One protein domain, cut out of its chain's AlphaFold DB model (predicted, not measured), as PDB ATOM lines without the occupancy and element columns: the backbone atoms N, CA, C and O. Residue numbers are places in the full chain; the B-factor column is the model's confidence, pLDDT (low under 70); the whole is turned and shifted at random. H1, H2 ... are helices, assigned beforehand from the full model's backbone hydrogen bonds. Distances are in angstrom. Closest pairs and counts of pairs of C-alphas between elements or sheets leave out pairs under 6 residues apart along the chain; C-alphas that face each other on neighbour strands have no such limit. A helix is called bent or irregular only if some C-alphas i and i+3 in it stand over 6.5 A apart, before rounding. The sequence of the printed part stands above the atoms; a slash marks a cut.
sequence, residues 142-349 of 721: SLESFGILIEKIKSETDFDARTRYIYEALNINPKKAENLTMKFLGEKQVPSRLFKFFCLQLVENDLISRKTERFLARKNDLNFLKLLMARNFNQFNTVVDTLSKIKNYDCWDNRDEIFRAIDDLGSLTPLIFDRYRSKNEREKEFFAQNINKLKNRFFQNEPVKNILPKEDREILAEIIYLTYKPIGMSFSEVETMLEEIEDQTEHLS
ATOM      1  N   SER A 142     -30.024 -58.196  16.101       54.62
ATOM      2  CA  SER A 142     -31.160 -57.456  15.557       54.62
ATOM      3  C   SER A 142     -30.711 -56.015  15.303       54.62
ATOM      4  O   SER A 142     -30.095 -55.365  16.151       54.62
ATOM      5  N   LEU A 143     -31.007 -55.506  14.105       54.62
ATOM      6  CA  LEU A 143     -30.739 -54.115  13.725       54.62
ATOM      7  C   LEU A 143     -31.347 -53.111  14.715       54.62
ATOM      8  O   LEU A 143     -30.800 -52.028  14.915       54.62
ATOM      9  N   GLU A 144     -32.445 -53.499  15.359       64.00
ATOM     10  CA  GLU A 144     -33.125 -52.738  16.402       64.00
ATOM     11  C   GLU A 144     -32.275 -52.607  17.677       64.00
ATOM     12  O   GLU A 144     -32.122 -51.505  18.203       64.00
ATOM     13  N   SER A 145     -31.609 -53.688  18.109       73.94
ATOM     14  CA  SER A 145     -30.672 -53.656  19.244       73.94
ATOM     15  C   SER A 145     -29.469 -52.756  18.958       73.94
ATOM     16  O   SER A 145     -29.029 -52.001  19.826       73.94
ATOM     17  N   PHE A 146     -28.971 -52.781  17.717       79.25
ATOM     18  CA  PHE A 146     -27.893 -51.895  17.286       79.25
ATOM     19  C   PHE A 146     -28.328 -50.421  17.287       79.25
ATOM     20  O   PHE A 146     -27.589 -49.567  17.768       79.25
ATOM     21  N   GLY A 147     -29.541 -50.114  16.812       78.06
ATOM     22  CA  GLY A 147     -30.096 -48.756  16.836       78.06
ATOM     23  C   GLY A 147     -30.187 -48.174  18.249       78.06
ATOM     24  O   GLY A 147     -29.717 -47.063  18.489       78.06
ATOM     25  N   ILE A 148     -30.698 -48.956  19.206       83.25
ATOM     26  CA  ILE A 148     -30.741 -48.570  20.626       83.25
ATOM     27  C   ILE A 148     -29.329 -48.307  21.161       83.25
ATOM     28  O   ILE A 148     -29.111 -47.348  21.904       83.25
ATOM     29  N   LEU A 149     -28.359 -49.145  20.789       87.25
ATOM     30  CA  LEU A 149     -26.975 -48.994  21.222       87.25
ATOM     31  C   LEU A 149     -26.340 -47.710  20.678       87.25
ATOM     32  O   LEU A 149     -25.661 -47.014  21.427       87.25
ATOM     33  N   ILE A 150     -26.617 -47.344  19.423       84.75
ATOM     34  CA  ILE A 150     -26.153 -46.076  18.849       84.75
ATOM     35  C   ILE A 150     -26.712 -44.878  19.616       84.75
ATOM     36  O   ILE A 150     -25.961 -43.960  19.948       84.75
ATOM     37  N   GLU A 151     -28.003 -44.883  19.940       83.56
ATOM     38  CA  GLU A 151     -28.607 -43.794  20.713       83.56
ATOM     39  C   GLU A 151     -28.052 -43.725  22.142       83.56
ATOM     40  O   GLU A 151     -27.815 -42.632  22.664       83.56
ATOM     41  N   LYS A 152     -27.725 -44.871  22.754       87.19
ATOM     42  CA  LYS A 152     -26.991 -44.909  24.029       87.19
ATOM     43  C   LYS A 152     -25.587 -44.331  23.898       87.19
ATOM     44  O   LYS A 152     -25.242 -43.466  24.686       87.19
ATOM     45  N   ILE A 153     -24.798 -44.728  22.898       87.50
ATOM     46  CA  ILE A 153     -23.442 -44.189  22.676       87.50
ATOM     47  C   ILE A 153     -23.475 -42.660  22.535       87.50
ATOM     48  O   ILE A 153     -22.641 -41.976  23.122       87.50
ATOM     49  N   LYS A 154     -24.448 -42.124  21.785       81.56
ATOM     50  CA  LYS A 154     -24.607 -40.676  21.571       81.56
ATOM     51  C   LYS A 154     -25.040 -39.916  22.827       81.56
ATOM     52  O   LYS A 154     -24.664 -38.758  22.992       81.56
ATOM     53  N   SER A 155     -25.882 -40.524  23.661       82.38
ATOM     54  CA  SER A 155     -26.435 -39.881  24.861       82.38
ATOM     55  C   SER A 155     -25.596 -40.110  26.121       82.38
ATOM     56  O   SER A 155     -25.712 -39.333  27.070       82.38
ATOM     57  N   GLU A 156     -24.740 -41.133  26.128       92.31
ATOM     58  CA  GLU A 156     -23.911 -41.506  27.269       92.31
ATOM     59  C   GLU A 156     -22.759 -40.518  27.474       92.31
ATOM     60  O   GLU A 156     -22.015 -40.156  26.559       92.31
ATOM     61  N   THR A 157     -22.623 -40.085  28.723       83.25
ATOM     62  CA  THR A 157     -21.605 -39.123  29.162       83.25
ATOM     63  C   THR A 157     -20.517 -39.772  30.001       83.25
ATOM     64  O   THR A 157     -19.434 -39.208  30.120       83.25
ATOM     65  N   ASP A 158     -20.797 -40.940  30.583       87.50
ATOM     66  CA  ASP A 158     -19.810 -41.734  31.299       87.50
ATOM     67  C   ASP A 158     -18.873 -42.433  30.305       87.50
ATOM     68  O   ASP A 158     -19.302 -43.230  29.468       87.50
ATOM     69  N   PHE A 159     -17.578 -42.123  30.389       85.31
ATOM     70  CA  PHE A 159     -16.579 -42.610  29.439       85.31
ATOM     71  C   PHE A 159     -16.471 -44.143  29.436       85.31
ATOM     72  O   PHE A 159     -16.393 -44.754  28.367       85.31
ATOM     73  N   ASP A 160     -16.537 -44.787  30.604       84.62
ATOM     74  CA  ASP A 160     -16.419 -46.245  30.733       84.62
ATOM     75  C   ASP A 160     -17.665 -46.978  30.218       84.62
ATOM     76  O   ASP A 160     -17.569 -48.023  29.563       84.62
ATOM     77  N   ALA A 161     -18.863 -46.458  30.493       86.12
ATOM     78  CA  ALA A 161     -20.099 -46.955  29.897       86.12
ATOM     79  C   ALA A 161     -20.077 -46.801  28.373       86.12
ATOM     80  O   ALA A 161     -20.317 -47.783  27.668       86.12
ATOM     81  N   ARG A 162     -19.699 -45.624  27.859       91.81
ATOM     82  CA  ARG A 162     -19.597 -45.377  26.416       91.81
ATOM     83  C   ARG A 162     -18.576 -46.298  25.751       91.81
ATOM     84  O   ARG A 162     -18.888 -46.900  24.729       91.81
ATOM     85  N   THR A 163     -17.412 -46.490  26.370       92.00
ATOM     86  CA  THR A 163     -16.382 -47.444  25.928       92.00
ATOM     87  C   THR A 163     -16.950 -48.858  25.796       92.00
ATOM     88  O   THR A 163     -16.748 -49.519  24.775       92.00
ATOM     89  N   ARG A 164     -17.704 -49.328  26.802       90.94
ATOM     90  CA  ARG A 164     -18.362 -50.644  26.758       90.94
ATOM     91  C   ARG A 164     -19.393 -50.730  25.640       90.94
ATOM     92  O   ARG A 164     -19.400 -51.721  24.920       90.94
ATOM     93  N   TYR A 165     -20.212 -49.697  25.455       93.38
ATOM     94  CA  TYR A 165     -21.204 -49.671  24.381       93.38
ATOM     95  C   TYR A 165     -20.571 -49.670  22.992       93.38
ATOM     96  O   TYR A 165     -21.072 -50.351  22.104       93.38
ATOM     97  N   ILE A 166     -19.456 -48.965  22.798       93.56
ATOM     98  CA  ILE A 166     -18.712 -48.982  21.532       93.56
ATOM     99  C   ILE A 166     -18.127 -50.366  21.271       93.56
ATOM    100  O   ILE A 166     -18.255 -50.883  20.166       93.56
ATOM    101  N   TYR A 167     -17.544 -50.999  22.289       94.25
ATOM    102  CA  TYR A 167     -17.063 -52.373  22.176       94.25
ATOM    103  C   TYR A 167     -18.191 -53.353  21.829       94.25
ATOM    104  O   TYR A 167     -18.041 -54.175  20.929       94.25
ATOM    105  N   GLU A 168     -19.345 -53.255  22.490       90.88
ATOM    106  CA  GLU A 168     -20.522 -54.064  22.155       90.88
ATOM    107  C   GLU A 168     -21.003 -53.790  20.723       90.88
ATOM    108  O   GLU A 168     -21.275 -54.730  19.982       90.88
ATOM    109  N   ALA A 169     -21.042 -52.525  20.293       92.00
ATOM    110  CA  ALA A 169     -21.478 -52.145  18.951       92.00
ATOM    111  C   ALA A 169     -20.549 -52.721  17.886       92.00
ATOM    112  O   ALA A 169     -21.025 -53.268  16.891       92.00
ATOM    113  N   LEU A 170     -19.239 -52.636  18.123       92.06
ATOM    114  CA  LEU A 170     -18.224 -53.176  17.233       92.06
ATOM    115  C   LEU A 170     -18.330 -54.700  17.122       92.06
ATOM    116  O   LEU A 170     -18.218 -55.216  16.020       92.06
ATOM    117  N   ASN A 171     -18.647 -55.412  18.208       89.19
ATOM    118  CA  ASN A 171     -18.873 -56.862  18.164       89.19
ATOM    119  C   ASN A 171     -20.199 -57.261  17.493       89.19
ATOM    120  O   ASN A 171     -20.281 -58.326  16.890       89.19
ATOM    121  N   ILE A 172     -21.248 -56.438  17.606       87.31
ATOM    122  CA  ILE A 172     -22.566 -56.729  17.015       87.31
ATOM    123  C   ILE A 172     -22.570 -56.453  15.510       87.31
ATOM    124  O   ILE A 172     -23.101 -57.240  14.728       87.31
ATOM    125  N   ASN A 173     -22.046 -55.299  15.094       90.44
ATOM    126  CA  ASN A 173     -21.993 -54.908  13.691       90.44
ATOM    127  C   ASN A 173     -20.771 -54.013  13.436       90.44
ATOM    128  O   ASN A 173     -20.908 -52.782  13.445       90.44
ATOM    129  N   PRO A 174     -19.594 -54.614  13.173       92.69
ATOM    130  CA  PRO A 174     -18.345 -53.875  13.025       92.69
ATOM    131  C   PRO A 174     -18.449 -52.746  11.994       92.69
ATOM    132  O   PRO A 174     -18.136 -51.598  12.298       92.69
ATOM    133  N   LYS A 175     -19.001 -53.044  10.809       87.38
ATOM    134  CA  LYS A 175     -19.157 -52.079   9.707       87.38
ATOM    135  C   LYS A 175     -20.014 -50.875  10.088       87.38
ATOM    136  O   LYS A 175     -19.678 -49.743   9.768       87.38
ATOM    137  N   LYS A 176     -21.137 -51.086  10.783       87.62
ATOM    138  CA  LYS A 176     -21.985 -49.963  11.218       87.62
ATOM    139  C   LYS A 176     -21.392 -49.201  12.403       87.62
ATOM    140  O   LYS A 176     -21.724 -48.031  12.587       87.62
ATOM    141  N   ALA A 177     -20.563 -49.853  13.215       93.31
ATOM    142  CA  ALA A 177     -19.915 -49.252  14.374       93.31
ATOM    143  C   ALA A 177     -18.619 -48.507  14.024       93.31
ATOM    144  O   ALA A 177     -18.220 -47.638  14.792       93.31
ATOM    145  N   GLU A 178     -17.993 -48.801  12.882       92.94
ATOM    146  CA  GLU A 178     -16.718 -48.231  12.427       92.94
ATOM    147  C   GLU A 178     -16.630 -46.720  12.657       92.94
ATOM    148  O   GLU A 178     -15.807 -46.259  13.442       92.94
ATOM    149  N   ASN A 179     -17.528 -45.945  12.042       88.31
ATOM    150  CA  ASN A 179     -17.511 -44.485  12.138       88.31
ATOM    151  C   ASN A 179     -17.666 -43.971  13.576       88.31
ATOM    152  O   ASN A 179     -17.103 -42.937  13.926       88.31
ATOM    153  N   LEU A 180     -18.437 -44.665  14.414       91.00
ATOM    154  CA  LEU A 180     -18.604 -44.287  15.819       91.00
ATOM    155  C   LEU A 180     -17.339 -44.590  16.617       91.00
ATOM    156  O   LEU A 180     -16.904 -43.749  17.399       91.00
ATOM    157  N   THR A 181     -16.727 -45.748  16.379       95.56
ATOM    158  CA  THR A 181     -15.458 -46.140  16.993       95.56
ATOM    159  C   THR A 181     -14.334 -45.195  16.571       95.56
ATOM    160  O   THR A 181     -13.593 -44.733  17.426       95.56
ATOM    161  N   MET A 182     -14.236 -44.836  15.288       94.81
ATOM    162  CA  MET A 182     -13.236 -43.887  14.778       94.81
ATOM    163  C   MET A 182     -13.398 -42.499  15.405       94.81
ATOM    164  O   MET A 182     -12.420 -41.915  15.865       94.81
ATOM    165  N   LYS A 183     -14.638 -41.997  15.507       91.38
ATOM    166  CA  LYS A 183     -14.928 -40.733  16.203       91.38
ATOM    167  C   LYS A 183     -14.542 -40.789  17.676       91.38
ATOM    168  O   LYS A 183     -13.899 -39.867  18.158       91.38
ATOM    169  N   PHE A 184     -14.888 -41.877  18.360       94.81
ATOM    170  CA  PHE A 184     -14.484 -42.098  19.745       94.81
ATOM    171  C   PHE A 184     -12.964 -42.117  19.892       94.81
ATOM    172  O   PHE A 184     -12.436 -41.456  20.771       94.81
ATOM    173  N   LEU A 185     -12.242 -42.804  19.005       96.25
ATOM    174  CA  LEU A 185     -10.779 -42.842  19.021       96.25
ATOM    175  C   LEU A 185     -10.131 -41.469  18.782       96.25
ATOM    176  O   LEU A 185      -8.994 -41.266  19.205       96.25
ATOM    177  N   GLY A 186     -10.828 -40.546  18.116       93.50
ATOM    178  CA  GLY A 186     -10.389 -39.161  17.937       93.50
ATOM    179  C   GLY A 186     -10.536 -38.294  19.189       93.50
ATOM    180  O   GLY A 186      -9.990 -37.195  19.234       93.50
ATOM    181  N   GLU A 187     -11.237 -38.770  20.218       90.31
ATOM    182  CA  GLU A 187     -11.398 -38.045  21.473       90.31
ATOM    183  C   GLU A 187     -10.086 -38.025  22.278       90.31
ATOM    184  O   GLU A 187      -9.392 -39.039  22.424       90.31
ATOM    185  N   LYS A 188      -9.749 -36.861  22.846       83.88
ATOM    186  CA  LYS A 188      -8.499 -36.657  23.599       83.88
ATOM    187  C   LYS A 188      -8.405 -37.592  24.811       83.88
ATOM    188  O   LYS A 188      -7.320 -38.139  25.060       83.88
ATOM    189  N   GLN A 189      -9.544 -37.874  25.448       84.00
ATOM    190  CA  GLN A 189      -9.628 -38.640  26.689       84.00
ATOM    191  C   GLN A 189      -9.362 -40.131  26.510       84.00
ATOM    192  O   GLN A 189      -9.187 -40.831  27.504       84.00
ATOM    193  N   VAL A 190      -9.313 -40.653  25.274       89.81
ATOM    194  CA  VAL A 190      -9.090 -42.088  25.059       89.81
ATOM    195  C   VAL A 190      -7.678 -42.473  25.510       89.81
ATOM    196  O   VAL A 190      -6.687 -42.082  24.873       89.81
ATOM    197  N   PRO A 191      -7.532 -43.293  26.569       89.56
ATOM    198  CA  PRO A 191      -6.226 -43.740  27.025       89.56
ATOM    199  C   PRO A 191      -5.520 -44.537  25.930       89.56
ATOM    200  O   PRO A 191      -6.147 -45.338  25.236       89.56
ATOM    201  N   SER A 192      -4.197 -44.409  25.819       91.50
ATOM    202  CA  SER A 192      -3.405 -45.077  24.773       91.50
ATOM    203  C   SER A 192      -3.616 -46.597  24.718       91.50
ATOM    204  O   SER A 192      -3.576 -47.191  23.642       91.50
ATOM    205  N   ARG A 193      -3.898 -47.233  25.866       93.44
ATOM    206  CA  ARG A 193      -4.248 -48.660  25.944       93.44
ATOM    207  C   ARG A 193      -5.569 -48.972  25.236       93.44
ATOM    208  O   ARG A 193      -5.619 -49.941  24.486       93.44
ATOM    209  N   LEU A 194      -6.612 -48.173  25.470       93.00
ATOM    210  CA  LEU A 194      -7.911 -48.340  24.813       93.00
ATOM    211  C   LEU A 194      -7.832 -47.949  23.338       93.00
ATOM    212  O   LEU A 194      -8.354 -48.680  22.503       93.00
ATOM    213  N   PHE A 195      -7.105 -46.878  23.008       97.00
ATOM    214  CA  PHE A 195      -6.873 -46.481  21.622       97.00
ATOM    215  C   PHE A 195      -6.253 -47.629  20.820       97.00
ATOM    216  O   PHE A 195      -6.784 -48.042  19.790       97.00
ATOM    217  N   LYS A 196      -5.165 -48.206  21.344       97.31
ATOM    218  CA  LYS A 196      -4.503 -49.367  20.744       97.31
ATOM    219  C   LYS A 196      -5.442 -50.566  20.638       97.31
ATOM    220  O   LYS A 196      -5.473 -51.199  19.591       97.31
ATOM    221  N   PHE A 197      -6.201 -50.865  21.691       96.69
ATOM    222  CA  PHE A 197      -7.166 -51.964  21.694       96.69
ATOM    223  C   PHE A 197      -8.204 -51.824  20.572       96.69
ATOM    224  O   PHE A 197      -8.334 -52.734  19.760       96.69
ATOM    225  N   PHE A 198      -8.886 -50.681  20.470       97.75
ATOM    226  CA  PHE A 198      -9.889 -50.474  19.423       97.75
ATOM    227  C   PHE A 198      -9.279 -50.406  18.026       97.75
ATOM    228  O   PHE A 198      -9.881 -50.939  17.103       97.75
ATOM    229  N   CYS A 199      -8.082 -49.834  17.855       97.94
ATOM    230  CA  CYS A 199      -7.396 -49.894  16.563       97.94
ATOM    231  C   CYS A 199      -7.137 -51.346  16.142       97.94
ATOM    232  O   CYS A 199      -7.414 -51.695  15.003       97.94
ATOM    233  N   LEU A 200      -6.671 -52.212  17.050       97.62
ATOM    234  CA  LEU A 200      -6.477 -53.633  16.738       97.62
ATOM    235  C   LEU A 200      -7.800 -54.337  16.408       97.62
ATOM    236  O   LEU A 200      -7.834 -55.137  15.485       97.62
ATOM    237  N   GLN A 201      -8.895 -54.006  17.098       96.94
ATOM    238  CA  GLN A 201     -10.221 -54.539  16.761       96.94
ATOM    239  C   GLN A 201     -10.710 -54.063  15.386       96.94
ATOM    240  O   GLN A 201     -11.281 -54.842  14.628       96.94
ATOM    241  N   LEU A 202     -10.471 -52.799  15.033       96.50
ATOM    242  CA  LEU A 202     -10.789 -52.274  13.705       96.50
ATOM    243  C   LEU A 202      -9.925 -52.932  12.617       96.50
ATOM    244  O   LEU A 202     -10.442 -53.226  11.545       96.50
ATOM    245  N   VAL A 203      -8.644 -53.202  12.895       96.44
ATOM    246  CA  VAL A 203      -7.752 -53.952  11.994       96.44
ATOM    247  C   VAL A 203      -8.243 -55.389  11.805       96.44
ATOM    248  O   VAL A 203      -8.319 -55.862  10.676       96.44
ATOM    249  N   GLU A 204      -8.606 -56.075  12.890       95.94
ATOM    250  CA  GLU A 204      -9.094 -57.463  12.872       95.94
ATOM    251  C   GLU A 204     -10.377 -57.624  12.041       95.94
ATOM    252  O   GLU A 204     -10.588 -58.660  11.420       95.94
ATOM    253  N   ASN A 205     -11.206 -56.579  11.987       94.00
ATOM    254  CA  ASN A 205     -12.433 -56.540  11.191       94.00
ATOM    255  C   ASN A 205     -12.238 -55.935   9.784       94.00
ATOM    256  O   ASN A 205     -13.229 -55.647   9.114       94.00
ATOM    257  N   ASP A 206     -10.987 -55.710   9.358       93.44
ATOM    258  CA  ASP A 206     -10.604 -55.071   8.090       93.44
ATOM    259  C   ASP A 206     -11.309 -53.709   7.852       93.44
ATOM    260  O   ASP A 206     -11.633 -53.338   6.727       93.44
ATOM    261  N   LEU A 207     -11.560 -52.952   8.929       92.00
ATOM    262  CA  LEU A 207     -12.169 -51.611   8.895       92.00
ATOM    263  C   LEU A 207     -11.111 -50.500   8.822       92.00
ATOM    264  O   LEU A 207     -11.354 -49.419   8.292       92.00
ATOM    265  N   ILE A 208      -9.910 -50.760   9.345       94.44
ATOM    266  CA  ILE A 208      -8.746 -49.894   9.141       94.44
ATOM    267  C   ILE A 208      -7.559 -50.687   8.604       94.44
ATOM    268  O   ILE A 208      -7.479 -51.903   8.768       94.44
ATOM    269  N   SER A 209      -6.615 -49.993   7.966       93.62
ATOM    270  CA  SER A 209      -5.459 -50.630   7.330       93.62
ATOM    271  C   SER A 209      -4.656 -51.475   8.323       93.62
ATOM    272  O   SER A 209      -4.244 -50.980   9.377       93.62
ATOM    273  N   ARG A 210      -4.326 -52.723   7.953       95.81
ATOM    274  CA  ARG A 210      -3.443 -53.609   8.743       95.81
ATOM    275  C   ARG A 210      -2.072 -52.992   9.019       95.81
ATOM    276  O   ARG A 210      -1.448 -53.286  10.034       95.81
ATOM    277  N   LYS A 211      -1.611 -52.063   8.174       95.88
ATOM    278  CA  LYS A 211      -0.357 -51.325   8.404       95.88
ATOM    279  C   LYS A 211      -0.389 -50.482   9.678       95.88
ATOM    280  O   LYS A 211       0.681 -50.162  10.193       95.88
ATOM    281  N   THR A 212      -1.571 -50.175  10.217       97.00
ATOM    282  CA  THR A 212      -1.739 -49.502  11.513       97.00
ATOM    283  C   THR A 212      -0.992 -50.233  12.629       97.00
ATOM    284  O   THR A 212      -0.384 -49.587  13.479       97.00
ATOM    285  N   GLU A 213      -0.938 -51.569  12.603       97.06
ATOM    286  CA  GLU A 213      -0.260 -52.374  13.630       97.06
ATOM    287  C   GLU A 213       1.214 -51.992  13.812       97.06
ATOM    288  O   GLU A 213       1.700 -51.915  14.945       97.06
ATOM    289  N   ARG A 214       1.910 -51.664  12.714       95.88
ATOM    290  CA  ARG A 214       3.310 -51.212  12.735       95.88
ATOM    291  C   ARG A 214       3.485 -49.940  13.566       95.88
ATOM    292  O   ARG A 214       4.473 -49.810  14.284       95.88
ATOM    293  N   PHE A 215       2.525 -49.024  13.477       96.56
ATOM    294  CA  PHE A 215       2.542 -47.742  14.181       96.56
ATOM    295  C   PHE A 215       2.075 -47.877  15.642       96.56
ATOM    296  O   PHE A 215       2.492 -47.116  16.506       96.56
ATOM    297  N   LEU A 216       1.282 -48.898  15.982       96.88
ATOM    298  CA  LEU A 216       0.846 -49.151  17.366       96.88
ATOM    299  C   LEU A 216       1.955 -49.712  18.280       96.88
ATOM    300  O   LEU A 216       1.746 -49.866  19.492       96.88
ATOM    301  N   ALA A 217       3.112 -50.080  17.724       93.50
ATOM    302  CA  ALA A 217       4.228 -50.651  18.473       93.50
ATOM    303  C   ALA A 217       5.082 -49.588  19.188       93.50
ATOM    304  O   ALA A 217       5.549 -49.832  20.301       93.50
ATOM    305  N   ARG A 218       5.276 -48.410  18.578       94.06
ATOM    306  CA  ARG A 218       6.146 -47.343  19.101       94.06
ATOM    307  C   ARG A 218       5.316 -46.250  19.780       94.06
ATOM    308  O   ARG A 218       4.285 -45.838  19.263       94.06
ATOM    309  N   LYS A 219       5.781 -45.735  20.927       92.44
ATOM    310  CA  LYS A 219       5.067 -44.688  21.691       92.44
ATOM    311  C   LYS A 219       4.850 -43.406  20.872       92.44
ATOM    312  O   LYS A 219       3.760 -42.845  20.908       92.44
ATOM    313  N   ASN A 220       5.867 -42.970  20.131       94.50
ATOM    314  CA  ASN A 220       5.808 -41.758  19.310       94.50
ATOM    315  C   ASN A 220       4.815 -41.899  18.147       94.50
ATOM    316  O   ASN A 220       3.977 -41.023  17.950       94.50
ATOM    317  N   ASP A 221       4.837 -43.035  17.449       96.00
ATOM    318  CA  ASP A 221       3.861 -43.341  16.398       96.00
ATOM    319  C   ASP A 221       2.436 -43.411  16.955       96.00
ATOM    320  O   ASP A 221       1.514 -42.877  16.353       96.00
ATOM    321  N   LEU A 222       2.243 -44.017  18.131       95.50
ATOM    322  CA  LEU A 222       0.936 -44.076  18.784       95.50
ATOM    323  C   LEU A 222       0.394 -42.675  19.104       95.50
ATOM    324  O   LEU A 222      -0.788 -42.412  18.893       95.50
ATOM    325  N   ASN A 223       1.251 -41.768  19.578       93.56
ATOM    326  CA  ASN A 223       0.874 -40.373  19.811       93.56
ATOM    327  C   ASN A 223       0.526 -39.656  18.501       93.56
ATOM    328  O   ASN A 223      -0.460 -38.920  18.451       93.56
ATOM    329  N   PHE A 224       1.298 -39.898  17.438       97.19
ATOM    330  CA  PHE A 224       0.987 -39.397  16.101       97.19
ATOM    331  C   PHE A 224      -0.376 -39.913  15.610       97.19
ATOM    332  O   PHE A 224      -1.205 -39.114  15.188       97.19
ATOM    333  N   LEU A 225      -0.655 -41.216  15.735       97.88
ATOM    334  CA  LEU A 225      -1.936 -41.813  15.345       97.88
ATOM    335  C   LEU A 225      -3.119 -41.212  16.107       97.88
ATOM    336  O   LEU A 225      -4.155 -40.951  15.502       97.88
ATOM    337  N   LYS A 226      -2.974 -40.969  17.416       96.38
ATOM    338  CA  LYS A 226      -4.002 -40.283  18.213       96.38
ATOM    339  C   LYS A 226      -4.280 -38.879  17.676       96.38
ATOM    340  O   LYS A 226      -5.436 -38.507  17.502       96.38
ATOM    341  N   LEU A 227      -3.224 -38.116  17.386       95.00
ATOM    342  CA  LEU A 227      -3.346 -36.765  16.838       95.00
ATOM    343  C   LEU A 227      -3.987 -36.772  15.440       95.00
ATOM    344  O   LEU A 227      -4.857 -35.951  15.159       95.00
ATOM    345  N   LEU A 228      -3.595 -37.725  14.593       95.94
ATOM    346  CA  LEU A 228      -4.173 -37.933  13.269       95.94
ATOM    347  C   LEU A 228      -5.659 -38.296  13.355       95.94
ATOM    348  O   LEU A 228      -6.459 -37.739  12.611       95.94
ATOM    349  N   MET A 229      -6.042 -39.191  14.269       95.50
ATOM    350  CA  MET A 229      -7.442 -39.554  14.482       95.50
ATOM    351  C   MET A 229      -8.259 -38.339  14.943       95.50
ATOM    352  O   MET A 229      -9.333 -38.083  14.411       95.50
ATOM    353  N   ALA A 230      -7.724 -37.544  15.873       90.62
ATOM    354  CA  ALA A 230      -8.398 -36.350  16.376       90.62
ATOM    355  C   ALA A 230      -8.618 -35.282  15.291       90.62
ATOM    356  O   ALA A 230      -9.696 -34.699  15.209       90.62
ATOM    357  N   ARG A 231      -7.615 -35.024  14.438       90.75
ATOM    358  CA  ARG A 231      -7.698 -33.976  13.403       90.75
ATOM    359  C   ARG A 231      -8.359 -34.444  12.107       90.75
ATOM    360  O   ARG A 231      -9.051 -33.667  11.457       90.75
ATOM    361  N   ASN A 232      -8.124 -35.691  11.699       91.31
ATOM    362  CA  ASN A 232      -8.409 -36.173  10.347       91.31
ATOM    363  C   ASN A 232      -8.836 -37.657  10.315       91.31
ATOM    364  O   ASN A 232      -8.386 -38.395   9.439       91.31
ATOM    365  N   PHE A 233      -9.720 -38.124  11.213       91.88
ATOM    366  CA  PHE A 233     -10.134 -39.545  11.246       91.88
ATOM    367  C   PHE A 233     -10.622 -40.094   9.888       91.88
ATOM    368  O   PHE A 233     -10.329 -41.238   9.553       91.88
ATOM    369  N   ASN A 234     -11.296 -39.273   9.069       83.81
ATOM    370  CA  ASN A 234     -11.758 -39.664   7.726       83.81
ATOM    371  C   ASN A 234     -10.611 -40.009   6.753       83.81
ATOM    372  O   ASN A 234     -10.844 -40.653   5.738       83.81
ATOM    373  N   GLN A 235      -9.385 -39.567   7.041       88.44
ATOM    374  CA  GLN A 235      -8.187 -39.819   6.232       88.44
ATOM    375  C   GLN A 235      -7.212 -40.774   6.917       88.44
ATOM    376  O   GLN A 235      -6.117 -41.001   6.403       88.44
ATOM    377  N   PHE A 236      -7.588 -41.331   8.071       93.50
ATOM    378  CA  PHE A 236      -6.698 -42.133   8.902       93.50
ATOM    379  C   PHE A 236      -6.050 -43.274   8.111       93.50
ATOM    380  O   PHE A 236      -4.824 -43.369   8.061       93.50
ATOM    381  N   ASN A 237      -6.860 -44.086   7.422       91.44
ATOM    382  CA  ASN A 237      -6.375 -45.203   6.608       91.44
ATOM    383  C   ASN A 237      -5.407 -44.735   5.523       91.44
ATOM    384  O   ASN A 237      -4.300 -45.253   5.416       91.44
ATOM    385  N   THR A 238      -5.791 -43.705   4.774       89.81
ATOM    386  CA  THR A 238      -5.015 -43.179   3.651       89.81
ATOM    387  C   THR A 238      -3.665 -42.622   4.095       89.81
ATOM    388  O   THR A 238      -2.642 -42.896   3.463       89.81
ATOM    389  N   VAL A 239      -3.630 -41.887   5.208       93.06
ATOM    390  CA  VAL A 239      -2.385 -41.355   5.773       93.06
ATOM    391  C   VAL A 239      -1.506 -42.491   6.295       93.06
ATOM    392  O   VAL A 239      -0.329 -42.548   5.946       93.06
ATOM    393  N   VAL A 240      -2.055 -43.442   7.056       95.19
ATOM    394  CA  VAL A 240      -1.303 -44.615   7.542       95.19
ATOM    395  C   VAL A 240      -0.731 -45.430   6.379       95.19
ATOM    396  O   VAL A 240       0.449 -45.796   6.388       95.19
ATOM    397  N   ASP A 241      -1.531 -45.676   5.344       91.94
ATOM    398  CA  ASP A 241      -1.112 -46.403   4.152       91.94
ATOM    399  C   ASP A 241      -0.008 -45.679   3.395       91.94
ATOM    400  O   ASP A 241       0.963 -46.321   2.985       91.94
ATOM    401  N   THR A 242      -0.129 -44.361   3.255       92.62
ATOM    402  CA  THR A 242       0.874 -43.501   2.626       92.62
ATOM    403  C   THR A 242       2.191 -43.559   3.381       92.62
ATOM    404  O   THR A 242       3.212 -43.955   2.819       92.62
ATOM    405  N   LEU A 243       2.164 -43.269   4.681       95.19
ATOM    406  CA  LEU A 243       3.359 -43.223   5.518       95.19
ATOM    407  C   LEU A 243       4.041 -44.593   5.631       95.19
ATOM    408  O   LEU A 243       5.264 -44.673   5.698       95.19
ATOM    409  N   SER A 244       3.280 -45.691   5.568       94.50
ATOM    410  CA  SER A 244       3.847 -47.047   5.584       94.50
ATOM    411  C   SER A 244       4.742 -47.363   4.375       94.50
ATOM    412  O   SER A 244       5.645 -48.198   4.501       94.50
ATOM    413  N   LYS A 245       4.500 -46.711   3.224       93.62
ATOM    414  CA  LYS A 245       5.261 -46.894   1.977       93.62
ATOM    415  C   LYS A 245       6.569 -46.087   1.967       93.62
ATOM    416  O   LYS A 245       7.473 -46.416   1.200       93.62
ATOM    417  N   ILE A 246       6.710 -45.088   2.839       91.75
ATOM    418  CA  ILE A 246       7.906 -44.239   2.918       91.75
ATOM    419  C   ILE A 246       8.929 -44.906   3.837       91.75
ATOM    420  O   ILE A 246       8.709 -45.117   5.033       91.75
ATOM    421  N   LYS A 247      10.074 -45.285   3.270       90.56
ATOM    422  CA  LYS A 247      11.149 -45.948   4.020       90.56
ATOM    423  C   LYS A 247      11.843 -44.950   4.948       90.56
ATOM    424  O   LYS A 247      12.104 -43.820   4.553       90.56
ATOM    425  N   ASN A 248      12.198 -45.405   6.152       89.38
ATOM    426  CA  ASN A 248      12.957 -44.633   7.147       89.38
ATOM    427  C   ASN A 248      12.328 -43.275   7.508       89.38
ATOM    428  O   ASN A 248      13.042 -42.306   7.747       89.38
ATOM    429  N   TYR A 249      10.997 -43.210   7.534       93.75
ATOM    430  CA  TYR A 249      10.264 -41.991   7.852       93.75
ATOM    431  C   TYR A 249       9.699 -42.048   9.274       93.75
ATOM    432  O   TYR A 249       8.862 -42.902   9.578       93.75
ATOM    433  N   ASP A 250      10.177 -41.167  10.155       95.38
ATOM    434  CA  ASP A 250       9.637 -41.042  11.510       95.38
ATOM    435  C   ASP A 250       8.453 -40.070  11.519       95.38
ATOM    436  O   ASP A 250       8.596 -38.881  11.229       95.38
ATOM    437  N   CYS A 251       7.259 -40.585  11.806       95.44
ATOM    438  CA  CYS A 251       6.030 -39.804  11.686       95.44
ATOM    439  C   CYS A 251       5.900 -38.742  12.778       95.44
ATOM    440  O   CYS A 251       5.233 -37.731  12.571       95.44
ATOM    441  N   TRP A 252       6.527 -38.951  13.937       95.44
ATOM    442  CA  TRP A 252       6.445 -38.013  15.047       95.44
ATOM    443  C   TRP A 252       7.372 -36.818  14.850       95.44
ATOM    444  O   TRP A 252       6.957 -35.673  15.059       95.44
ATOM    445  N   ASP A 253       8.599 -37.088  14.405       96.31
ATOM    446  CA  ASP A 253       9.593 -36.048  14.144       96.31
ATOM    447  C   ASP A 253       9.191 -35.174  12.947       96.31
ATOM    448  O   ASP A 253       9.475 -33.980  12.935       96.31
ATOM    449  N   ASN A 254       8.452 -35.736  11.982       97.44
ATOM    450  CA  ASN A 254       7.978 -35.025  10.791       97.44
ATOM    451  C   ASN A 254       6.482 -34.657  10.843       97.44
ATOM    452  O   ASN A 254       5.875 -34.369   9.809       97.44
ATOM    453  N   ARG A 255       5.850 -34.668  12.025       96.75
ATOM    454  CA  ARG A 255       4.394 -34.460  12.156       96.75
ATOM    455  C   ARG A 255       3.912 -33.133  11.560       96.75
ATOM    456  O   ARG A 255       2.861 -33.107  10.932       96.75
ATOM    457  N   ASP A 256       4.678 -32.054  11.721       96.19
ATOM    458  CA  ASP A 256       4.266 -30.720  11.271       96.19
ATOM    459  C   ASP A 256       4.271 -30.635   9.736       96.19
ATOM    460  O   ASP A 256       3.353 -30.071   9.145       96.19
ATOM    461  N   GLU A 257       5.239 -31.285   9.074       97.50
ATOM    462  CA  GLU A 257       5.255 -31.435   7.612       97.50
ATOM    463  C   GLU A 257       4.073 -32.277   7.115       97.50
ATOM    464  O   GLU A 257       3.431 -31.907   6.135       97.50
ATOM    465  N   ILE A 258       3.763 -33.384   7.801       97.50
ATOM    466  CA  ILE A 258       2.632 -34.261   7.465       97.50
ATOM    467  C   ILE A 258       1.317 -33.480   7.537       97.50
ATOM    468  O   ILE A 258       0.551 -33.489   6.576       97.50
ATOM    469  N   PHE A 259       1.050 -32.791   8.653       96.50
ATOM    470  CA  PHE A 259      -0.195 -32.038   8.815       96.50
ATOM    471  C   PHE A 259      -0.276 -30.847   7.872       96.50
ATOM    472  O   PHE A 259      -1.335 -30.617   7.298       96.50
ATOM    473  N   ARG A 260       0.836 -30.155   7.618       96.31
ATOM    474  CA  ARG A 260       0.852 -29.106   6.602       96.31
ATOM    475  C   ARG A 260       0.541 -29.646   5.209       96.31
ATOM    476  O   ARG A 260      -0.229 -29.034   4.484       96.31
ATOM    477  N   ALA A 261       1.097 -30.794   4.834       96.44
ATOM    478  CA  ALA A 261       0.784 -31.409   3.551       96.44
ATOM    479  C   ALA A 261      -0.698 -31.824   3.462       96.44
ATOM    480  O   ALA A 261      -1.303 -31.669   2.404       96.44
ATOM    481  N   ILE A 262      -1.303 -32.294   4.562       94.62
ATOM    482  CA  ILE A 262      -2.755 -32.539   4.647       94.62
ATOM    483  C   ILE A 262      -3.534 -31.236   4.429       94.62
ATOM    484  O   ILE A 262      -4.494 -31.240   3.661       94.62
ATOM    485  N   ASP A 263      -3.122 -30.141   5.066       92.50
ATOM    486  CA  ASP A 263      -3.785 -28.839   4.961       92.50
ATOM    487  C   ASP A 263      -3.657 -28.254   3.533       92.50
ATOM    488  O   ASP A 263      -4.643 -27.787   2.962       92.50
ATOM    489  N   ASP A 264      -2.480 -28.369   2.907       93.69
ATOM    490  CA  ASP A 264      -2.184 -27.838   1.568       93.69
ATOM    491  C   ASP A 264      -2.831 -28.654   0.428       93.69
ATOM    492  O   ASP A 264      -3.329 -28.101  -0.561       93.69
ATOM    493  N   LEU A 265      -2.795 -29.990   0.527       92.00
ATOM    494  CA  LEU A 265      -3.234 -30.914  -0.532       92.00
ATOM    495  C   LEU A 265      -4.656 -31.445  -0.305       92.00
ATOM    496  O   LEU A 265      -5.303 -31.953  -1.231       92.00
ATOM    497  N   GLY A 266      -5.153 -31.327   0.924       87.12
ATOM    498  CA  GLY A 266      -6.439 -31.830   1.381       87.12
ATOM    499  C   GLY A 266      -6.444 -33.304   1.788       87.12
ATOM    500  O   GLY A 266      -7.448 -33.727   2.348       87.12
ATOM    501  N   SER A 267      -5.403 -34.087   1.484       87.94
ATOM    502  CA  SER A 267      -5.136 -35.461   1.958       87.94
ATOM    503  C   SER A 267      -3.724 -35.880   1.516       87.94
ATOM    504  O   SER A 267      -3.115 -35.208   0.685       87.94
ATOM    505  N   LEU A 268      -3.195 -36.983   2.057       91.56
ATOM    506  CA  LEU A 268      -1.898 -37.539   1.655       91.56
ATOM    507  C   LEU A 268      -2.061 -38.762   0.778       91.56
ATOM    508  O   LEU A 268      -2.871 -39.634   1.068       91.56
ATOM    509  N   THR A 269      -1.237 -38.839  -0.251       92.00
ATOM    510  CA  THR A 269      -1.078 -40.017  -1.095       92.00
ATOM    511  C   THR A 269       0.420 -40.235  -1.350       92.00
ATOM    512  O   THR A 269       1.190 -39.274  -1.254       92.00
ATOM    513  N   PRO A 270       0.876 -41.477  -1.588       91.62
ATOM    514  CA  PRO A 270       2.296 -41.828  -1.507       91.62
ATOM    515  C   PRO A 270       3.236 -40.990  -2.381       91.62
ATOM    516  O   PRO A 270       4.185 -40.401  -1.861       91.62
ATOM    517  N   LEU A 271       2.990 -40.930  -3.687       93.75
ATOM    518  CA  LEU A 271       3.863 -40.278  -4.659       93.75
ATOM    519  C   LEU A 271       3.751 -38.756  -4.581       93.75
ATOM    520  O   LEU A 271       4.768 -38.065  -4.622       93.75
ATOM    521  N   ILE A 272       2.539 -38.212  -4.432       95.19
ATOM    522  CA  ILE A 272       2.332 -36.767  -4.279       95.19
ATOM    523  C   ILE A 272       3.001 -36.279  -2.997       95.19
ATOM    524  O   ILE A 272       3.669 -35.246  -3.028       95.19
ATOM    525  N   PHE A 273       2.882 -37.012  -1.888       96.19
ATOM    526  CA  PHE A 273       3.529 -36.619  -0.641       96.19
ATOM    527  C   PHE A 273       5.057 -36.750  -0.711       96.19
ATOM    528  O   PHE A 273       5.758 -35.860  -0.231       96.19
ATOM    529  N   ASP A 274       5.599 -37.783  -1.363       95.25
ATOM    530  CA  ASP A 274       7.051 -37.901  -1.561       95.25
ATOM    531  C   ASP A 274       7.613 -36.774  -2.457       95.25
ATOM    532  O   ASP A 274       8.649 -36.164  -2.163       95.25
ATOM    533  N   ARG A 275       6.865 -36.386  -3.498       95.50
ATOM    534  CA  ARG A 275       7.166 -35.201  -4.320       95.50
ATOM    535  C   ARG A 275       7.009 -33.890  -3.544       95.50
ATOM    536  O   ARG A 275       7.755 -32.952  -3.804       95.50
ATOM    537  N   TYR A 276       6.055 -33.798  -2.619       97.00
ATOM    538  CA  TYR A 276       5.829 -32.611  -1.790       97.00
ATOM    539  C   TYR A 276       6.960 -32.426  -0.770       97.00
ATOM    540  O   TYR A 276       7.549 -31.353  -0.684       97.00
ATOM    541  N   ARG A 277       7.321 -33.472  -0.021       96.19
ATOM    542  CA  ARG A 277       8.316 -33.392   1.065       96.19
ATOM    543  C   ARG A 277       9.757 -33.195   0.581       96.19
ATOM    544  O   ARG A 277      10.602 -32.717   1.325       96.19
ATOM    545  N   SER A 278      10.051 -33.551  -0.670       96.25
ATOM    546  CA  SER A 278      11.369 -33.325  -1.286       96.25
ATOM    547  C   SER A 278      11.598 -31.875  -1.733       96.25
ATOM    548  O   SER A 278      12.703 -31.531  -2.153       96.25
ATOM    549  N   LYS A 279      10.571 -31.022  -1.647       97.56
ATOM    550  CA  LYS A 279      10.605 -29.615  -2.055       97.56
ATOM    551  C   LYS A 279      10.910 -28.690  -0.886       97.56
ATOM    552  O   LYS A 279      10.590 -28.987   0.263       97.56
ATOM    553  N   ASN A 280      11.481 -27.524  -1.185       97.25
ATOM    554  CA  ASN A 280      11.582 -26.455  -0.191       97.25
ATOM    555  C   ASN A 280      10.219 -25.778   0.053       97.25
ATOM    556  O   ASN A 280       9.249 -26.008  -0.663       97.25
ATOM    557  N   GLU A 281      10.148 -24.896   1.047       96.19
ATOM    558  CA  GLU A 281       8.895 -24.281   1.500       96.19
ATOM    559  C   GLU A 281       8.115 -23.515   0.423       96.19
ATOM    560  O   GLU A 281       6.892 -23.626   0.346       96.19
ATOM    561  N   ARG A 282       8.811 -22.790  -0.456       96.56
ATOM    562  CA  ARG A 282       8.178 -22.050  -1.557       96.56
ATOM    563  C   ARG A 282       7.718 -22.990  -2.674       96.56
ATOM    564  O   ARG A 282       6.677 -22.781  -3.291       96.56
ATOM    565  N   GLU A 283       8.504 -24.025  -2.945       97.56
ATOM    566  CA  GLU A 283       8.181 -25.048  -3.939       97.56
ATOM    567  C   GLU A 283       7.024 -25.950  -3.497       97.56
ATOM    568  O   GLU A 283       6.247 -26.373  -4.351       97.56
ATOM    569  N   LYS A 284       6.886 -26.221  -2.192       97.44
ATOM    570  CA  LYS A 284       5.751 -26.940  -1.594       97.44
ATOM    571  C   LYS A 284       4.436 -26.222  -1.874       97.44
ATOM    572  O   LYS A 284       3.515 -26.830  -2.416       97.44
ATOM    573  N   GLU A 285       4.383 -24.920  -1.593       96.12
ATOM    574  CA  GLU A 285       3.201 -24.093  -1.856       96.12
ATOM    575  C   GLU A 285       2.855 -24.079  -3.353       96.12
ATOM    576  O   GLU A 285       1.717 -24.344  -3.741       96.12
ATOM    577  N   PHE A 286       3.850 -23.854  -4.218       96.88
ATOM    578  CA  PHE A 286       3.649 -23.874  -5.667       96.88
ATOM    579  C   PHE A 286       3.178 -25.247  -6.176       96.88
ATOM    580  O   PHE A 286       2.296 -25.334  -7.031       96.88
ATOM    581  N   PHE A 287       3.738 -26.333  -5.640       95.81
ATOM    582  CA  PHE A 287       3.327 -27.690  -5.982       95.81
ATOM    583  C   PHE A 287       1.881 -27.964  -5.553       95.81
ATOM    584  O   PHE A 287       1.097 -28.431  -6.377       95.81
ATOM    585  N   ALA A 288       1.496 -27.601  -4.328       95.25
ATOM    586  CA  ALA A 288       0.119 -27.728  -3.857       95.25
ATOM    587  C   ALA A 288      -0.861 -26.911  -4.713       95.25
ATOM    588  O   ALA A 288      -1.901 -27.425  -5.124       95.25
ATOM    589  N   GLN A 289      -0.502 -25.675  -5.077       94.19
ATOM    590  CA  GLN A 289      -1.293 -24.852  -5.996       94.19
ATOM    591  C   GLN A 289      -1.465 -25.516  -7.371       94.19
ATOM    592  O   GLN A 289      -2.552 -25.452  -7.941       94.19
ATOM    593  N   ASN A 290      -0.431 -26.171  -7.906       94.06
ATOM    594  CA  ASN A 290      -0.528 -26.885  -9.183       94.06
ATOM    595  C   ASN A 290      -1.412 -28.130  -9.086       94.06
ATOM    596  O   ASN A 290      -2.255 -28.332  -9.958       94.06
ATOM    597  N   ILE A 291      -1.276 -28.924  -8.018       93.44
ATOM    598  CA  ILE A 291      -2.169 -30.063  -7.761       93.44
ATOM    599  C   ILE A 291      -3.619 -29.580  -7.664       93.44
ATOM    600  O   ILE A 291      -4.489 -30.125  -8.338       93.44
ATOM    601  N   ASN A 292      -3.883 -28.512  -6.908       90.75
ATOM    602  CA  ASN A 292      -5.225 -27.949  -6.783       90.75
ATOM    603  C   ASN A 292      -5.742 -27.409  -8.131       90.75
ATOM    604  O   ASN A 292      -6.870 -27.688  -8.514       90.75
ATOM    605  N   LYS A 293      -4.923 -26.738  -8.947       91.88
ATOM    606  CA  LYS A 293      -5.341 -26.336 -10.308       91.88
ATOM    607  C   LYS A 293      -5.733 -27.526 -11.187       91.88
ATOM    608  O   LYS A 293      -6.676 -27.407 -11.966       91.88
ATOM    609  N   LEU A 294      -5.042 -28.659 -11.057       92.56
ATOM    610  CA  LEU A 294      -5.351 -29.866 -11.823       92.56
ATOM    611  C   LEU A 294      -6.705 -30.467 -11.440       92.56
ATOM    612  O   LEU A 294      -7.432 -30.869 -12.346       92.56
ATOM    613  N   LYS A 295      -7.080 -30.472 -10.151       92.25
ATOM    614  CA  LYS A 295      -8.352 -31.048  -9.663       92.25
ATOM    615  C   LYS A 295      -9.575 -30.543 -10.440       92.25
ATOM    616  O   LYS A 295     -10.435 -31.345 -10.783       92.25
ATOM    617  N   ASN A 296      -9.618 -29.257 -10.810       91.69
ATOM    618  CA  ASN A 296     -10.713 -28.689 -11.618       91.69
ATOM    619  C   ASN A 296     -10.971 -29.471 -12.910       91.69
ATOM    620  O   ASN A 296     -12.120 -29.732 -13.257       91.69
ATOM    621  N   ARG A 297      -9.906 -29.875 -13.607       95.50
ATOM    622  CA  ARG A 297     -10.014 -30.582 -14.889       95.50
ATOM    623  C   ARG A 297     -10.612 -31.976 -14.732       95.50
ATOM    624  O   ARG A 297     -11.283 -32.452 -15.636       95.50
ATOM    625  N   PHE A 298     -10.442 -32.610 -13.569       95.94
ATOM    626  CA  PHE A 298     -11.006 -33.935 -13.298       95.94
ATOM    627  C   PHE A 298     -12.530 -33.932 -13.152       95.94
ATOM    628  O   PHE A 298     -13.125 -35.007 -13.208       95.94
ATOM    629  N   PHE A 299     -13.173 -32.773 -12.987       96.62
ATOM    630  CA  PHE A 299     -14.635 -32.668 -13.020       96.62
ATOM    631  C   PHE A 299     -15.188 -32.470 -14.436       96.62
ATOM    632  O   PHE A 299     -16.359 -32.755 -14.673       96.62
ATOM    633  N   GLN A 300     -14.361 -32.011 -15.377       97.12
ATOM    634  CA  GLN A 300     -14.746 -31.771 -16.769       97.12
ATOM    635  C   GLN A 300     -14.899 -33.096 -17.523       97.12
ATOM    636  O   GLN A 300     -14.273 -34.095 -17.169       97.12
ATOM    637  N   ASN A 301     -15.693 -33.136 -18.593       97.56
ATOM    638  CA  ASN A 301     -15.823 -34.345 -19.412       97.56
ATOM    639  C   ASN A 301     -14.643 -34.520 -20.389       97.56
ATOM    640  O   ASN A 301     -14.828 -34.573 -21.603       97.56
ATOM    641  N   GLU A 302     -13.432 -34.608 -19.846       96.81
ATOM    642  CA  GLU A 302     -12.195 -34.889 -20.572       96.81
ATOM    643  C   GLU A 302     -11.661 -36.277 -20.175       96.81
ATOM    644  O   GLU A 302     -11.694 -36.607 -18.984       96.81
ATOM    645  N   PRO A 303     -11.144 -37.092 -21.123       96.69
ATOM    646  CA  PRO A 303     -10.517 -38.362 -20.785       96.69
ATOM    647  C   PRO A 303      -9.405 -38.170 -19.756       96.69
ATOM    648  O   PRO A 303      -8.446 -37.433 -19.993       96.69
ATOM    649  N   VAL A 304      -9.475 -38.880 -18.629       93.62
ATOM    650  CA  VAL A 304      -8.587 -38.598 -17.486       93.62
ATOM    651  C   VAL A 304      -7.099 -38.799 -17.832       93.62
ATOM    652  O   VAL A 304      -6.231 -38.061 -17.365       93.62
ATOM    653  N   LYS A 305      -6.790 -39.718 -18.757       90.44
ATOM    654  CA  LYS A 305      -5.428 -39.971 -19.278       90.44
ATOM    655  C   LYS A 305      -4.820 -38.796 -20.072       90.44
ATOM    656  O   LYS A 305      -3.613 -38.824 -20.339       90.44
ATOM    657  N   ASN A 306      -5.631 -37.809 -20.460       93.56
ATOM    658  CA  ASN A 306      -5.216 -36.609 -21.198       93.56
ATOM    659  C   ASN A 306      -5.033 -35.383 -20.288       93.56
ATOM    660  O   ASN A 306      -4.398 -34.411 -20.697       93.56
ATOM    661  N   ILE A 307      -5.533 -35.438 -19.049       92.75
ATOM    662  CA  ILE A 307      -5.425 -34.329 -18.095       92.75
ATOM    663  C   ILE A 307      -3.971 -34.137 -17.653       92.75
ATOM    664  O   ILE A 307      -3.487 -33.004 -17.596       92.75
ATOM    665  N   LEU A 308      -3.277 -35.240 -17.357       90.62
ATOM    666  CA  LEU A 308      -1.885 -35.224 -16.916       90.62
ATOM    667  C   LEU A 308      -0.913 -35.467 -18.075       90.62
ATOM    668  O   LEU A 308      -1.187 -36.303 -18.948       90.62
ATOM    669  N   PRO A 309       0.256 -34.798 -18.063       88.31
ATOM    670  CA  PRO A 309       1.336 -35.129 -18.978       88.31
ATOM    671  C   PRO A 309       1.821 -36.568 -18.728       88.31
ATOM    672  O   PRO A 309       1.562 -37.164 -17.680       88.31
ATOM    673  N   LYS A 310       2.497 -37.166 -19.718       86.81
ATOM    674  CA  LYS A 310       2.849 -38.601 -19.706       86.81
ATOM    675  C   LYS A 310       3.675 -38.990 -18.476       86.81
ATOM    676  O   LYS A 310       3.461 -40.065 -17.928       86.81
ATOM    677  N   GLU A 311       4.575 -38.109 -18.065       87.81
ATOM    678  CA  GLU A 311       5.468 -38.216 -16.910       87.81
ATOM    679  C   GLU A 311       4.749 -38.178 -15.551       87.81
ATOM    680  O   GLU A 311       5.274 -38.700 -14.572       87.81
ATOM    681  N   ASP A 312       3.531 -37.632 -15.487       89.75
ATOM    682  CA  ASP A 312       2.738 -37.536 -14.253       89.75
ATOM    683  C   ASP A 312       1.591 -38.551 -14.207       89.75
ATOM    684  O   ASP A 312       0.795 -38.566 -13.270       89.75
ATOM    685  N   ARG A 313       1.494 -39.453 -15.188       87.94
ATOM    686  CA  ARG A 313       0.438 -40.479 -15.204       87.94
ATOM    687  C   ARG A 313       0.508 -41.435 -14.015       87.94
ATOM    688  O   ARG A 313      -0.516 -41.999 -13.651       87.94
ATOM    689  N   GLU A 314       1.674 -41.586 -13.394       89.69
ATOM    690  CA  GLU A 314       1.838 -42.393 -12.180       89.69
ATOM    691  C   GLU A 314       1.073 -41.829 -10.970       89.69
ATOM    692  O   GLU A 314       0.661 -42.598 -10.110       89.69
ATOM    693  N   ILE A 315       0.811 -40.514 -10.920       93.00
ATOM    694  CA  ILE A 315       0.037 -39.889  -9.833       93.00
ATOM    695  C   ILE A 315      -1.451 -39.730 -10.176       93.00
ATOM    696  O   ILE A 315      -2.187 -39.068  -9.446       93.00
ATOM    697  N   LEU A 316      -1.923 -40.325 -11.277       93.81
ATOM    698  CA  LEU A 316      -3.300 -40.162 -11.747       93.81
ATOM    699  C   LEU A 316      -4.325 -40.631 -10.712       93.81
ATOM    700  O   LEU A 316      -5.245 -39.887 -10.369       93.81
ATOM    701  N   ALA A 317      -4.136 -41.843 -10.183       94.25
ATOM    702  CA  ALA A 317      -5.002 -42.399  -9.149       94.25
ATOM    703  C   ALA A 317      -4.991 -41.541  -7.880       94.25
ATOM    704  O   ALA A 317      -6.030 -41.330  -7.257       94.25
ATOM    705  N   GLU A 318      -3.828 -40.987  -7.534       94.12
ATOM    706  CA  GLU A 318      -3.669 -40.122  -6.370       94.12
ATOM    707  C   GLU A 318      -4.463 -38.825  -6.523       94.12
ATOM    708  O   GLU A 318      -5.215 -38.457  -5.624       94.12
ATOM    709  N   ILE A 319      -4.388 -38.164  -7.681       94.19
ATOM    710  CA  ILE A 319      -5.159 -36.938  -7.908       94.19
ATOM    711  C   ILE A 319      -6.663 -37.229  -7.939       94.19
ATOM    712  O   ILE A 319      -7.426 -36.463  -7.352       94.19
ATOM    713  N   ILE A 320      -7.108 -38.334  -8.548       94.81
ATOM    714  CA  ILE A 320      -8.528 -38.729  -8.531       94.81
ATOM    715  C   ILE A 320      -9.003 -38.941  -7.095       94.81
ATOM    716  O   ILE A 320     -10.037 -38.395  -6.704       94.81
ATOM    717  N   TYR A 321      -8.222 -39.653  -6.283       93.94
ATOM    718  CA  TYR A 321      -8.530 -39.860  -4.873       93.94
ATOM    719  C   TYR A 321      -8.644 -38.532  -4.110       93.94
ATOM    720  O   TYR A 321      -9.632 -38.306  -3.412       93.94
ATOM    721  N   LEU A 322      -7.677 -37.621  -4.284       91.56
ATOM    722  CA  LEU A 322      -7.684 -36.299  -3.646       91.56
ATOM    723  C   LEU A 322      -8.847 -35.410  -4.107       91.56
ATOM    724  O   LEU A 322      -9.330 -34.586  -3.329       91.56
ATOM    725  N   THR A 323      -9.255 -35.548  -5.369       93.56
ATOM    726  CA  THR A 323     -10.314 -34.751  -6.000       93.56
ATOM    727  C   THR A 323     -11.691 -35.183  -5.511       93.56
ATOM    728  O   THR A 323     -12.502 -34.348  -5.118       93.56
ATOM    729  N   TYR A 324     -11.960 -36.489  -5.521       94.31
ATOM    730  CA  TYR A 324     -13.290 -37.010  -5.223       94.31
ATOM    731  C   TYR A 324     -13.471 -37.340  -3.735       94.31
ATOM    732  O   TYR A 324     -14.544 -37.099  -3.197       94.31
ATOM    733  N   LYS A 325     -12.424 -37.796  -3.030       91.50
ATOM    734  CA  LYS A 325     -12.487 -38.231  -1.617       91.50
ATOM    735  C   LYS A 325     -13.634 -39.231  -1.372       91.50
ATOM    736  O   LYS A 325     -14.521 -38.971  -0.552       91.50
ATOM    737  N   PRO A 326     -13.659 -40.364  -2.097       91.56
ATOM    738  CA  PRO A 326     -14.772 -41.300  -2.033       91.56
ATOM    739  C   PRO A 326     -14.964 -41.856  -0.614       91.56
ATOM    740  O   PRO A 326     -14.035 -42.384  -0.005       91.56
ATOM    741  N   ILE A 327     -16.187 -41.759  -0.083       83.62
ATOM    742  CA  ILE A 327     -16.514 -42.267   1.255       83.62
ATOM    743  C   ILE A 327     -16.568 -43.795   1.212       83.62
ATOM    744  O   ILE A 327     -17.258 -44.371   0.369       83.62
ATOM    745  N   GLY A 328     -15.873 -44.446   2.147       80.31
ATOM    746  CA  GLY A 328     -15.849 -45.908   2.254       80.31
ATOM    747  C   GLY A 328     -15.015 -46.603   1.177       80.31
ATOM    748  O   GLY A 328     -15.207 -47.792   0.960       80.31
ATOM    749  N   MET A 329     -14.122 -45.873   0.497       85.25
ATOM    750  CA  MET A 329     -13.124 -46.440  -0.410       85.25
ATOM    751  C   MET A 329     -11.726 -45.976  -0.001       85.25
ATOM    752  O   MET A 329     -11.453 -44.782   0.147       85.25
ATOM    753  N   SER A 330     -10.825 -46.933   0.167       81.12
ATOM    754  CA  SER A 330      -9.399 -46.703   0.347       81.12
ATOM    755  C   SER A 330      -8.743 -46.235  -0.955       81.12
ATOM    756  O   SER A 330      -9.253 -46.446  -2.056       81.12
ATOM    757  N   PHE A 331      -7.563 -45.625  -0.838       86.75
ATOM    758  CA  PHE A 331      -6.757 -45.274  -2.008       86.75
ATOM    759  C   PHE A 331      -6.426 -46.505  -2.870       86.75
ATOM    760  O   PHE A 331      -6.502 -46.427  -4.091       86.75
ATOM    761  N   SER A 332      -6.118 -47.643  -2.238       82.19
ATOM    762  CA  SER A 332      -5.803 -48.885  -2.952       82.19
ATOM    763  C   SER A 332      -6.986 -49.398  -3.771       82.19
ATOM    764  O   SER A 332      -6.785 -49.868  -4.883       82.19
ATOM    765  N   GLU A 333      -8.211 -49.303  -3.248       86.62
ATOM    766  CA  GLU A 333      -9.408 -49.692  -4.001       86.62
ATOM    767  C   GLU A 333      -9.631 -48.767  -5.198       86.62
ATOM    768  O   GLU A 333      -9.928 -49.245  -6.286       86.62
ATOM    769  N   VAL A 334      -9.440 -47.453  -5.032       91.50
ATOM    770  CA  VAL A 334      -9.525 -46.496  -6.149       91.50
ATOM    771  C   VAL A 334      -8.481 -46.803  -7.223       91.50
ATOM    772  O   VAL A 334      -8.817 -46.794  -8.403       91.50
ATOM    773  N   GLU A 335      -7.244 -47.101  -6.826       91.56
ATOM    774  CA  GLU A 335      -6.162 -47.508  -7.729       91.56
ATOM    775  C   GLU A 335      -6.550 -48.759  -8.534       91.56
ATOM    776  O   GLU A 335      -6.528 -48.708  -9.762       91.56
ATOM    777  N   THR A 336      -7.015 -49.827  -7.876       92.06
ATOM    778  CA  THR A 336      -7.484 -51.051  -8.552       92.06
ATOM    779  C   THR A 336      -8.661 -50.781  -9.492       92.06
ATOM    780  O   THR A 336      -8.643 -51.195 -10.647       92.06
ATOM    781  N   MET A 337      -9.673 -50.033  -9.047       94.00
ATOM    782  CA  MET A 337     -10.847 -49.739  -9.875       94.00
ATOM    783  C   MET A 337     -10.503 -48.886 -11.103       94.00
ATOM    784  O   MET A 337     -11.133 -49.034 -12.145       94.00
ATOM    785  N   LEU A 338      -9.505 -48.006 -11.019       94.69
ATOM    786  CA  LEU A 338      -9.048 -47.213 -12.165       94.69
ATOM    787  C   LEU A 338      -8.364 -48.045 -13.254       94.69
ATOM    788  O   LEU A 338      -8.314 -47.606 -14.404       94.69
ATOM    789  N   GLU A 339      -7.826 -49.212 -12.907       93.69
ATOM    790  CA  GLU A 339      -7.278 -50.161 -13.879       93.69
ATOM    791  C   GLU A 339      -8.389 -50.945 -14.591       93.69
ATOM    792  O   GLU A 339      -8.250 -51.278 -15.767       93.69
ATOM    793  N   GLU A 340      -9.496 -51.207 -13.892       94.50
ATOM    794  CA  GLU A 340     -10.628 -52.000 -14.385       94.50
ATOM    795  C   GLU A 340     -11.661 -51.177 -15.166       94.50
ATOM    796  O   GLU A 340     -12.332 -51.701 -16.058       94.50
ATOM    797  N   ILE A 341     -11.825 -49.895 -14.825       95.19
ATOM    798  CA  ILE A 341     -12.857 -49.037 -15.405       95.19
ATOM    799  C   ILE A 341     -12.269 -48.217 -16.549       95.19
ATOM    800  O   ILE A 341     -11.356 -47.408 -16.379       95.19
ATOM    801  N   GLU A 342     -12.851 -48.382 -17.731       96.38
ATOM    802  CA  GLU A 342     -12.522 -47.552 -18.881       96.38
ATOM    803  C   GLU A 342     -13.147 -46.158 -18.752       96.38
ATOM    804  O   GLU A 342     -14.252 -45.991 -18.235       96.38
ATOM    805  N   ASP A 343     -12.437 -45.146 -19.249       97.31
ATOM    806  CA  ASP A 343     -12.996 -43.806 -19.402       97.31
ATOM    807  C   ASP A 343     -14.129 -43.840 -20.436       97.31
ATOM    808  O   ASP A 343     -13.993 -44.509 -21.454       97.31
ATOM    809  N   GLN A 344     -15.239 -43.154 -20.155       98.00
ATOM    810  CA  GLN A 344     -16.463 -43.211 -20.962       98.00
ATOM    811  C   GLN A 344     -16.854 -41.825 -21.506       98.00
ATOM    812  O   GLN A 344     -18.023 -41.578 -21.821       98.00
ATOM    813  N   THR A 345     -15.920 -40.873 -21.559       97.94
ATOM    814  CA  THR A 345     -16.180 -39.480 -21.975       97.94
ATOM    815  C   THR A 345     -16.758 -39.364 -23.381       97.94
ATOM    816  O   THR A 345     -17.569 -38.468 -23.630       97.94
ATOM    817  N   GLU A 346     -16.423 -40.284 -24.285       98.06
ATOM    818  CA  GLU A 346     -16.929 -40.337 -25.656       98.06
ATOM    819  C   GLU A 346     -18.435 -40.605 -25.734       98.06
ATOM    820  O   GLU A 346     -19.078 -40.179 -26.695       98.06
ATOM    821  N   HIS A 347     -19.032 -41.222 -24.708       98.19
ATOM    822  CA  HIS A 347     -20.487 -41.374 -24.625       98.19
ATOM    823  C   HIS A 347     -21.221 -40.032 -24.561       98.19
ATOM    824  O   HIS A 347     -22.396 -39.964 -24.917       98.19
ATOM    825  N   LEU A 348     -20.528 -38.961 -24.159       98.25
ATOM    826  CA  LEU A 348     -21.063 -37.604 -24.136       98.25
ATOM    827  C   LEU A 348     -20.603 -36.732 -25.320       98.25
ATOM    828  O   LEU A 348     -20.968 -35.563 -25.383       98.25
ATOM    829  N   SER A 349     -19.851 -37.278 -26.286       97.06
ATOM    830  CA  SER A 349     -19.283 -36.510 -27.414       97.06
ATOM    831  C   SER A 349     -20.322 -35.861 -28.341       97.06
ATOM    832  O   SER A 349     -20.014 -34.886 -29.021       97.06
TER     833      SER A 349
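What this domain is: This is residues 142 to 349 of the 721 residues of an uncharacterized protein of bacterium (Candidatus Gribaldobacteria) CG10_big_fil_rev_8_21_14_0_10_37_21 (UniProt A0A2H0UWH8). Two groups of helices follow each other along the longest axis, with the sharply bent helix H6 folded back on itself between them. One group is an up-and-down bundle of H1, H2, H3 and H4, each running against the one before it, with the arm H6a packed on H3; in the other, H7, H8, H9 and H11 pack crosswise, H12 packs on H11, and the short H13 lies at the far end. The printed part has 208 residues with thirteen named helices, H1 to H13 in chain order, and no named strand: all helix. It is compact, with a radius of gyration of the C-alphas of 19.2 A and spans of 54 by 44 by 25 A.

Where its parts are: H1, residues 143 to 155, begins with C-alpha 143 at (-30.739, -54.115, 13.725). H2 is residues 159 to 172, 19.7 A long; H3, 174 to 185; H4, 192 to 204; H5, 212 to 215. H6, residues 219 to 245, was assigned as one helix by its hydrogen bonds but is bent, C-alphas 231 and 234 being 9.0 A apart; its arms are H6a, 219 to 231, and H6b, 234 to 245. H7 is residues 255 to 265; H8, 270 to 277; H9, 281 to 297, 25.8 A long; H10, 304 to 307; H11, 310 to 324, 21.7 A long; H12, 331 to 340. H13, residues 345 to 348, ends with C-alpha 348 at (-21.063, -37.604, -24.136). Irregular are H3 (C-alphas 176 and 179 are 7.1 A apart), H6b (234 and 237, 7.8 A) and H11 (314 and 317, 7.5 A).

How they stand to each other: The hairpin H1 and H2 touches, closest at the C-alphas of Ile 153 and Arg 162, 5.5 A. H3 touches H4 at a shallow tilt of 23 degrees, opposite ways, and H6a about perpendicular, at 77 degrees, closest at the C-alphas of Leu 185 and Met 229, 6.5 A. H5 touches H4. H6b only just touches H8, with 3 pairs of C-alphas within 8 A. H9 touches H7, closest at the C-alphas of Leu 265 and Ala 288, 5.7 A. H11 touches H8 at 82 degrees and H12 at a steep tilt of 61 degrees, closest at the C-alphas of Ala 317 and Glu 335, 5.4 A. H10 only just touches H11, with 3 pairs; H13 touches no helix. Every O i to N i+4 pair is within hydrogen-bond range in H1, H2, H4, H6a, H7, H8 and H12, against 6 of 8 in H3 and in H6b, 11 of 13 in H9 and 6 of 11 in H11; H5, H10 and H13 are too short for such a pair.

The domain as a whole: The C-alphas farthest apart, of Asp 160 and Ser 349, are 59.0 A apart. The printed part has no cut and no long link. The mean pLDDT of the printed part is 92.1; residues 142 to 144 are under 70.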